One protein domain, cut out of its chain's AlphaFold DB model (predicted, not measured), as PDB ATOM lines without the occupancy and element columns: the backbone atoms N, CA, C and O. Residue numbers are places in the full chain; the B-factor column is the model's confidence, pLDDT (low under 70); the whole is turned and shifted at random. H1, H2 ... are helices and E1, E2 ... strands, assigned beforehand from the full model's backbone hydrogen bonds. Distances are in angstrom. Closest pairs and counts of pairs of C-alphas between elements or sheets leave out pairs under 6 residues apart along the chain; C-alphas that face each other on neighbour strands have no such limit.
ATOM      1  N   GLU A 270      44.959  91.798 117.716       96.31
ATOM      2  CA  GLU A 270      44.969  92.026 116.269       96.31
ATOM      3  C   GLU A 270      43.565  92.371 115.743       96.31
ATOM      4  O   GLU A 270      42.547  91.770 116.118       96.31
ATOM      5  N   CYS A 271      43.514  93.333 114.828       96.75
ATOM      6  CA  CYS A 271      42.286  93.805 114.210       96.75
ATOM      7  C   CYS A 271      42.484  94.117 112.725       96.75
ATOM      8  O   CYS A 271      43.592  94.392 112.264       96.75
ATOM      9  N   GLU A 272      41.385  94.099 111.967       95.94
ATOM     10  CA  GLU A 272      41.393  94.550 110.574       95.94
ATOM     11  C   GLU A 272      40.990  96.022 110.492       95.94
ATOM     12  O   GLU A 272      39.934  96.429 111.000       95.94
ATOM     13  N   THR A 273      41.822  96.821 109.825       93.12
ATOM     14  CA  THR A 273      41.563  98.247 109.620       93.12
ATOM     15  C   THR A 273      40.408  98.445 108.635       93.12
ATOM     16  O   THR A 273      40.202  97.668 107.700       93.12
ATOM     17  N   GLY A 274      39.619  99.505 108.823       91.31
ATOM     18  CA  GLY A 274      38.491  99.805 107.938       91.31
ATOM     19  C   GLY A 274      38.922 100.185 106.513       91.31
ATOM     20  O   GLY A 274      40.024 100.681 106.287       91.31
ATOM     21  N   ALA A 275      38.013 100.046 105.540       93.06
ATOM     22  CA  ALA A 275      38.285 100.320 104.120       93.06
ATOM     23  C   ALA A 275      38.851 101.729 103.837       93.06
ATOM     24  O   ALA A 275      39.608 101.910 102.887       93.06
ATOM     25  N   ILE A 276      38.506 102.724 104.665       90.94
ATOM     26  CA  ILE A 276      39.051 104.085 104.563       90.94
ATOM     27  C   ILE A 276      40.560 104.072 104.837       90.94
ATOM     28  O   ILE A 276      41.325 104.558 104.010       90.94
ATOM     29  N   ILE A 277      40.990 103.454 105.938       92.06
ATOM     30  CA  ILE A 277      42.403 103.320 106.323       92.06
ATOM     31  C   ILE A 277      43.177 102.533 105.256       92.06
ATOM     32  O   ILE A 277      44.239 102.969 104.809       92.06
ATOM     33  N   GLN A 278      42.591 101.451 104.738       92.12
ATOM     34  CA  GLN A 278      43.182 100.673 103.642       92.12
ATOM     35  C   GLN A 278      43.337 101.498 102.354       92.12
ATOM     36  O   GLN A 278      44.355 101.396 101.672       92.12
ATOM     37  N   SER A 279      42.362 102.353 102.023       92.69
ATOM     38  CA  SER A 279      42.431 103.224 100.840       92.69
ATOM     39  C   SER A 279      43.506 104.311 100.936       92.69
ATOM     40  O   SER A 279      43.957 104.809  99.905       92.69
ATOM     41  N   LEU A 280      43.940 104.642 102.158       91.81
ATOM     42  CA  LEU A 280      45.058 105.547 102.430       91.81
ATOM     43  C   LEU A 280      46.424 104.840 102.376       91.81
ATOM     44  O   LEU A 280      47.447 105.502 102.498       91.81
ATOM     45  N   GLY A 281      46.458 103.520 102.164       91.38
ATOM     46  CA  GLY A 281      47.700 102.749 102.067       91.38
ATOM     47  C   GLY A 281      48.326 102.370 103.412       91.38
ATOM     48  O   GLY A 281      49.457 101.903 103.423       91.38
ATOM     49  N   LEU A 282      47.592 102.508 104.521       90.69
ATOM     50  CA  LEU A 282      48.074 102.248 105.888       90.69
ATOM     51  C   LEU A 282      48.066 100.759 106.294       90.69
ATOM     52  O   LEU A 282      48.296 100.421 107.451       90.69
ATOM     53  N   GLY A 283      47.785  99.859 105.346       89.69
ATOM     54  CA  GLY A 283      47.679  98.417 105.583       89.69
ATOM     55  C   GLY A 283      46.295  97.964 106.062       89.69
ATOM     56  O   GLY A 283      45.454  98.771 106.459       89.69
ATOM     57  N   SER A 284      46.044  96.655 105.963       93.00
ATOM     58  CA  SER A 284      44.822  95.993 106.452       93.00
ATOM     59  C   SER A 284      44.931  95.510 107.897       93.00
ATOM     60  O   SER A 284      43.913  95.191 108.500       93.00
ATOM     61  N   GLU A 285      46.148  95.441 108.431       95.19
ATOM     62  CA  GLU A 285      46.459  94.930 109.765       95.19
ATOM     63  C   GLU A 285      46.591  96.089 110.760       95.19
ATOM     64  O   GLU A 285      47.101  97.166 110.430       95.19
ATOM     65  N   GLY A 286      46.110  95.865 111.977       95.62
ATOM     66  CA  GLY A 286      46.189  96.810 113.076       95.62
ATOM     67  C   GLY A 286      46.140  96.113 114.430       95.62
ATOM     68  O   GLY A 286      45.965  94.895 114.515       95.62
ATOM     69  N   GLY A 287      46.247  96.909 115.489       96.44
ATOM     70  CA  GLY A 287      46.032  96.462 116.860       96.44
ATOM     71  C   GLY A 287      45.010  97.316 117.593       96.44
ATOM     72  O   GLY A 287      44.860  98.515 117.341       96.44
ATOM     73  N   CYS A 288      44.288  96.680 118.507       96.81
ATOM     74  CA  CYS A 288      43.338  97.336 119.388       96.81
ATOM     75  C   CYS A 288      44.083  98.131 120.459       96.81
ATOM     76  O   CYS A 288      44.615  97.547 121.405       96.81
ATOM     77  N   LEU A 289      44.080  99.457 120.326       95.56
ATOM     78  CA  LEU A 289      44.652 100.372 121.310       95.56
ATOM     79  C   LEU A 289      43.549 101.087 122.110       95.56
ATOM     80  O   LEU A 289      42.491 101.373 121.533       95.56
ATOM     81  N   PRO A 290      43.771 101.364 123.411       95.12
ATOM     82  CA  PRO A 290      42.829 102.116 124.235       95.12
ATOM     83  C   PRO A 290      42.560 103.505 123.656       95.12
ATOM     84  O   PRO A 290      43.492 104.194 123.248       95.12
ATOM     85  N   GLU A 291      41.306 103.952 123.683       94.81
ATOM     86  CA  GLU A 291      40.907 105.295 123.227       94.81
ATOM     87  C   GLU A 291      41.599 106.425 123.993       94.81
ATOM     88  O   GLU A 291      41.711 107.535 123.486       94.81
ATOM     89  N   CYS A 292      42.112 106.123 125.184       94.00
ATOM     90  CA  CYS A 292      42.908 107.032 125.993       94.00
ATOM     91  C   CYS A 292      44.223 107.495 125.326       94.00
ATOM     92  O   CYS A 292      44.768 108.525 125.705       94.00
ATOM     93  N   ILE A 293      44.747 106.782 124.321       93.75
ATOM     94  CA  ILE A 293      45.980 107.201 123.633       93.75
ATOM     95  C   ILE A 293      45.645 108.268 122.572       93.75
ATOM     96  O   ILE A 293      44.900 107.960 121.641       93.75
ATOM     97  N   PRO A 294      46.241 109.478 122.600       92.00
ATOM     98  CA  PRO A 294      45.901 110.578 121.686       92.00
ATOM     99  C   PRO A 294      45.865 110.223 120.191       92.00
ATOM    100  O   PRO A 294      44.978 110.671 119.461       92.00
ATOM    101  N   ILE A 295      46.785 109.374 119.713       88.31
ATOM    102  CA  ILE A 295      46.836 108.948 118.299       88.31
ATOM    103  C   ILE A 295      45.548 108.240 117.841       88.31
ATOM    104  O   ILE A 295      45.189 108.289 116.660       88.31
ATOM    105  N   VAL A 296      44.823 107.620 118.775       90.12
ATOM    106  CA  VAL A 296      43.571 106.894 118.531       90.12
ATOM    107  C   VAL A 296      42.421 107.843 118.175       90.12
ATOM    108  O   VAL A 296      41.492 107.448 117.466       90.12
ATOM    109  N   ASP A 297      42.487 109.101 118.612       87.38
ATOM    110  CA  ASP A 297      41.469 110.114 118.318       87.38
ATOM    111  C   ASP A 297      41.762 110.929 117.056       87.38
ATOM    112  O   ASP A 297      40.838 111.453 116.431       87.38
ATOM    113  N   VAL A 298      43.026 111.004 116.638       87.06
ATOM    114  CA  VAL A 298      43.428 111.747 115.433       87.06
ATOM    115  C   VAL A 298      43.092 110.975 114.155       87.06
ATOM    116  O   VAL A 298      42.745 111.571 113.131       87.06
ATOM    117  N   LEU A 299      43.185 109.644 114.190       84.62
ATOM    118  CA  LEU A 299      42.917 108.813 113.023       84.62
ATOM    119  C   LEU A 299      41.416 108.496 112.900       84.62
ATOM    120  O   LEU A 299      40.756 108.223 113.903       84.62
ATOM    121  N   PRO A 300      40.850 108.442 111.677       87.06
ATOM    122  CA  PRO A 300      39.477 107.996 111.441       87.06
ATOM    123  C   PRO A 300      39.373 106.463 111.560       87.06
ATOM    124  O   PRO A 300      38.919 105.774 110.643       87.06
ATOM    125  N   VAL A 301      39.855 105.919 112.675       89.50
ATOM    126  CA  VAL A 301      39.860 104.492 112.976       89.50
ATOM    127  C   VAL A 301      38.501 104.067 113.517       89.50
ATOM    128  O   VAL A 301      37.856 104.756 114.303       89.50
ATOM    129  N   SER A 302      38.044 102.905 113.064       89.38
ATOM    130  CA  SER A 302      36.846 102.259 113.592       89.38
ATOM    131  C   SER A 302      37.221 101.266 114.685       89.38
ATOM    132  O   SER A 302      38.302 100.684 114.655       89.38
ATOM    133  N   ARG A 303      36.277 100.970 115.576       89.75
ATOM    134  CA  ARG A 303      36.424  99.916 116.585       89.75
ATOM    135  C   ARG A 303      36.698  98.519 116.004       89.75
ATOM    136  O   ARG A 303      37.441  97.761 116.603       89.75
ATOM    137  N   SER A 304      36.167  98.183 114.823       91.88
ATOM    138  CA  SER A 304      36.331  96.850 114.210       91.88
ATOM    139  C   SER A 304      35.912  95.720 115.178       91.88
ATOM    140  O   SER A 304      34.806  95.773 115.717       91.88
ATOM    141  N   ASN A 305      36.762  94.716 115.409       93.31
ATOM    142  CA  ASN A 305      36.598  93.641 116.397       93.31
ATOM    143  C   ASN A 305      37.119  93.994 117.808       93.31
ATOM    144  O   ASN A 305      37.124  93.117 118.672       93.31
ATOM    145  N   CYS A 306      37.555  95.233 118.057       95.38
ATOM    146  CA  CYS A 306      38.066  95.645 119.363       95.38
ATOM    147  C   CYS A 306      36.955  95.754 120.421       95.38
ATOM    148  O   CYS A 306      35.789  96.030 120.119       95.38
ATOM    149  N   SER A 307      37.321  95.554 121.689       94.25
ATOM    150  CA  SER A 307      36.432  95.727 122.848       94.25
ATOM    151  C   SER A 307      35.989  97.188 123.041       94.25
ATOM    152  O   SER A 307      36.461  98.087 122.351       94.25
ATOM    153  N   ASP A 308      35.023  97.429 123.934       92.81
ATOM    154  CA  ASP A 308      34.581  98.792 124.276       92.81
ATOM    155  C   ASP A 308      35.755  99.586 124.868       92.81
ATOM    156  O   ASP A 308      36.505  99.039 125.673       92.81
ATOM    157  N   GLY A 309      35.917 100.850 124.458       91.44
ATOM    158  CA  GLY A 309      37.049 101.695 124.858       91.44
ATOM    159  C   GLY A 309      38.337 101.470 124.056       91.44
ATOM    160  O   GLY A 309      39.379 101.988 124.440       91.44
ATOM    161  N   PHE A 310      38.285 100.714 122.952       95.19
ATOM    162  CA  PHE A 310      39.422 100.466 122.062       95.19
ATOM    163  C   PHE A 310      39.065 100.763 120.603       95.19
ATOM    164  O   PHE A 310      37.948 100.482 120.153       95.19
ATOM    165  N   LYS A 311      40.043 101.225 119.816       95.81
ATOM    166  CA  LYS A 311      39.919 101.325 118.350       95.81
ATOM    167  C   LYS A 311      41.036 100.567 117.644       95.81
ATOM    168  O   LYS A 311      42.117 100.363 118.191       95.81
ATOM    169  N   CYS A 312      40.754 100.158 116.408       96.94
ATOM    170  CA  CYS A 312      41.708  99.442 115.577       96.94
ATOM    171  C   CYS A 312      42.679 100.416 114.904       96.94
ATOM    172  O   CYS A 312      42.319 101.068 113.920       96.94
ATOM    173  N   VAL A 313      43.897 100.519 115.433       95.94
ATOM    174  CA  VAL A 313      44.940 101.418 114.920       95.94
ATOM    175  C   VAL A 313      45.827 100.660 113.927       95.94
ATOM    176  O   VAL A 313      46.276  99.563 114.258       95.94
ATOM    177  N   PRO A 314      46.084 101.194 112.715       95.75
ATOM    178  CA  PRO A 314      46.979 100.552 111.748       95.75
ATOM    179  C   PRO A 314      48.395 100.417 112.310       95.75
ATOM    180  O   PRO A 314      48.817 101.247 113.110       95.75
ATOM    181  N   CYS A 315      49.157  99.417 111.863       94.88
ATOM    182  CA  CYS A 315      50.534  99.204 112.333       94.88
ATOM    183  C   CYS A 315      51.497 100.355 111.998       94.88
ATOM    184  O   CYS A 315      52.506 100.536 112.682       94.88
TER     185      CYS A 315
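This is residues 270 to 315 of the 329 residues of an uncharacterized protein of Polyangiaceae bacterium (UniProt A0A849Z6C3). A small sheet of three antiparallel strands makes the body, with E2 between the short E1 and E3, and two very short helices, H1 and H2, only graze it at separate places. After H2 a long loop, residues 299 to 309, leads back to E3, whose centre is the nearest of the elements to the mean of the C-alphas, at 2.4 A. The printed part has 46 residues with two named helices and three named strands, in the order E1, H1, E2, H2, E3; the sheet's order is E1 - E2 - E3, all antiparallel, and the class of the domain is mixed, helices and strands, with 23 residues in named elements. The whole is compact, with a radius of gyration of the C-alphas of 9.2 A, and rounded, spanning 25 by 19 by 14 A.

Strand E1, residues 270 to 272, is an edge strand and the antiparallel neighbour of E2, residues 285 to 290, at 116 degrees between their directions. N 271 and O 286 are within hydrogen-bond range at 2.9 A, as are N 286 and O 271 at 2.9 A. On the other side of E2 is the second edge strand, E3, residues 310 to 314, antiparallel to it at 145 degrees. Here N 287 and O 313 are 2.9 A apart, and N 311 and O 289 are 3.0 A apart, both within hydrogen-bond range. The closest C-alphas of E1 and E3, those of Cys 271 and Cys 312, are 5.8 A apart. Helix H1, residues 275 to 279, is on the sheet but only grazes it, with residues 277 to 278; its closest C-alpha pair with E3 is Ile 277 and Pro 314, 7.6 A. Helix H2, residues 295 to 298, is also on the sheet and only grazes it, with residues 295 to 297; its closest C-alpha pair with E3 is Val 296 and Lys 311, 6.7 A. H1 and H2 are apart. In H1 every O i to N i+4 pair is within hydrogen-bond range, while H2 is too short for such a pair.

E1 begins at C-alpha 270, (44.969, 92.026, 116.269). H1 runs from Ala 275 to Ser 279. E2, from Glu 285 to Pro 290, is the longest strand, 16.6 A from first to last C-alpha. H2 runs from Ile 295 to Val 298. E3 measures 12.8 A and ends at C-alpha 314, (46.979, 100.552, 111.748).

The two C-alphas farthest apart, those of Gly 281 and Asp 308, are 26.1 A apart. The link from H2 to E3, with 11 residues, is long; the other three links are tight. The printed part has no cut. The mean pLDDT of the printed part is 92.8, and no printed residue is under 70.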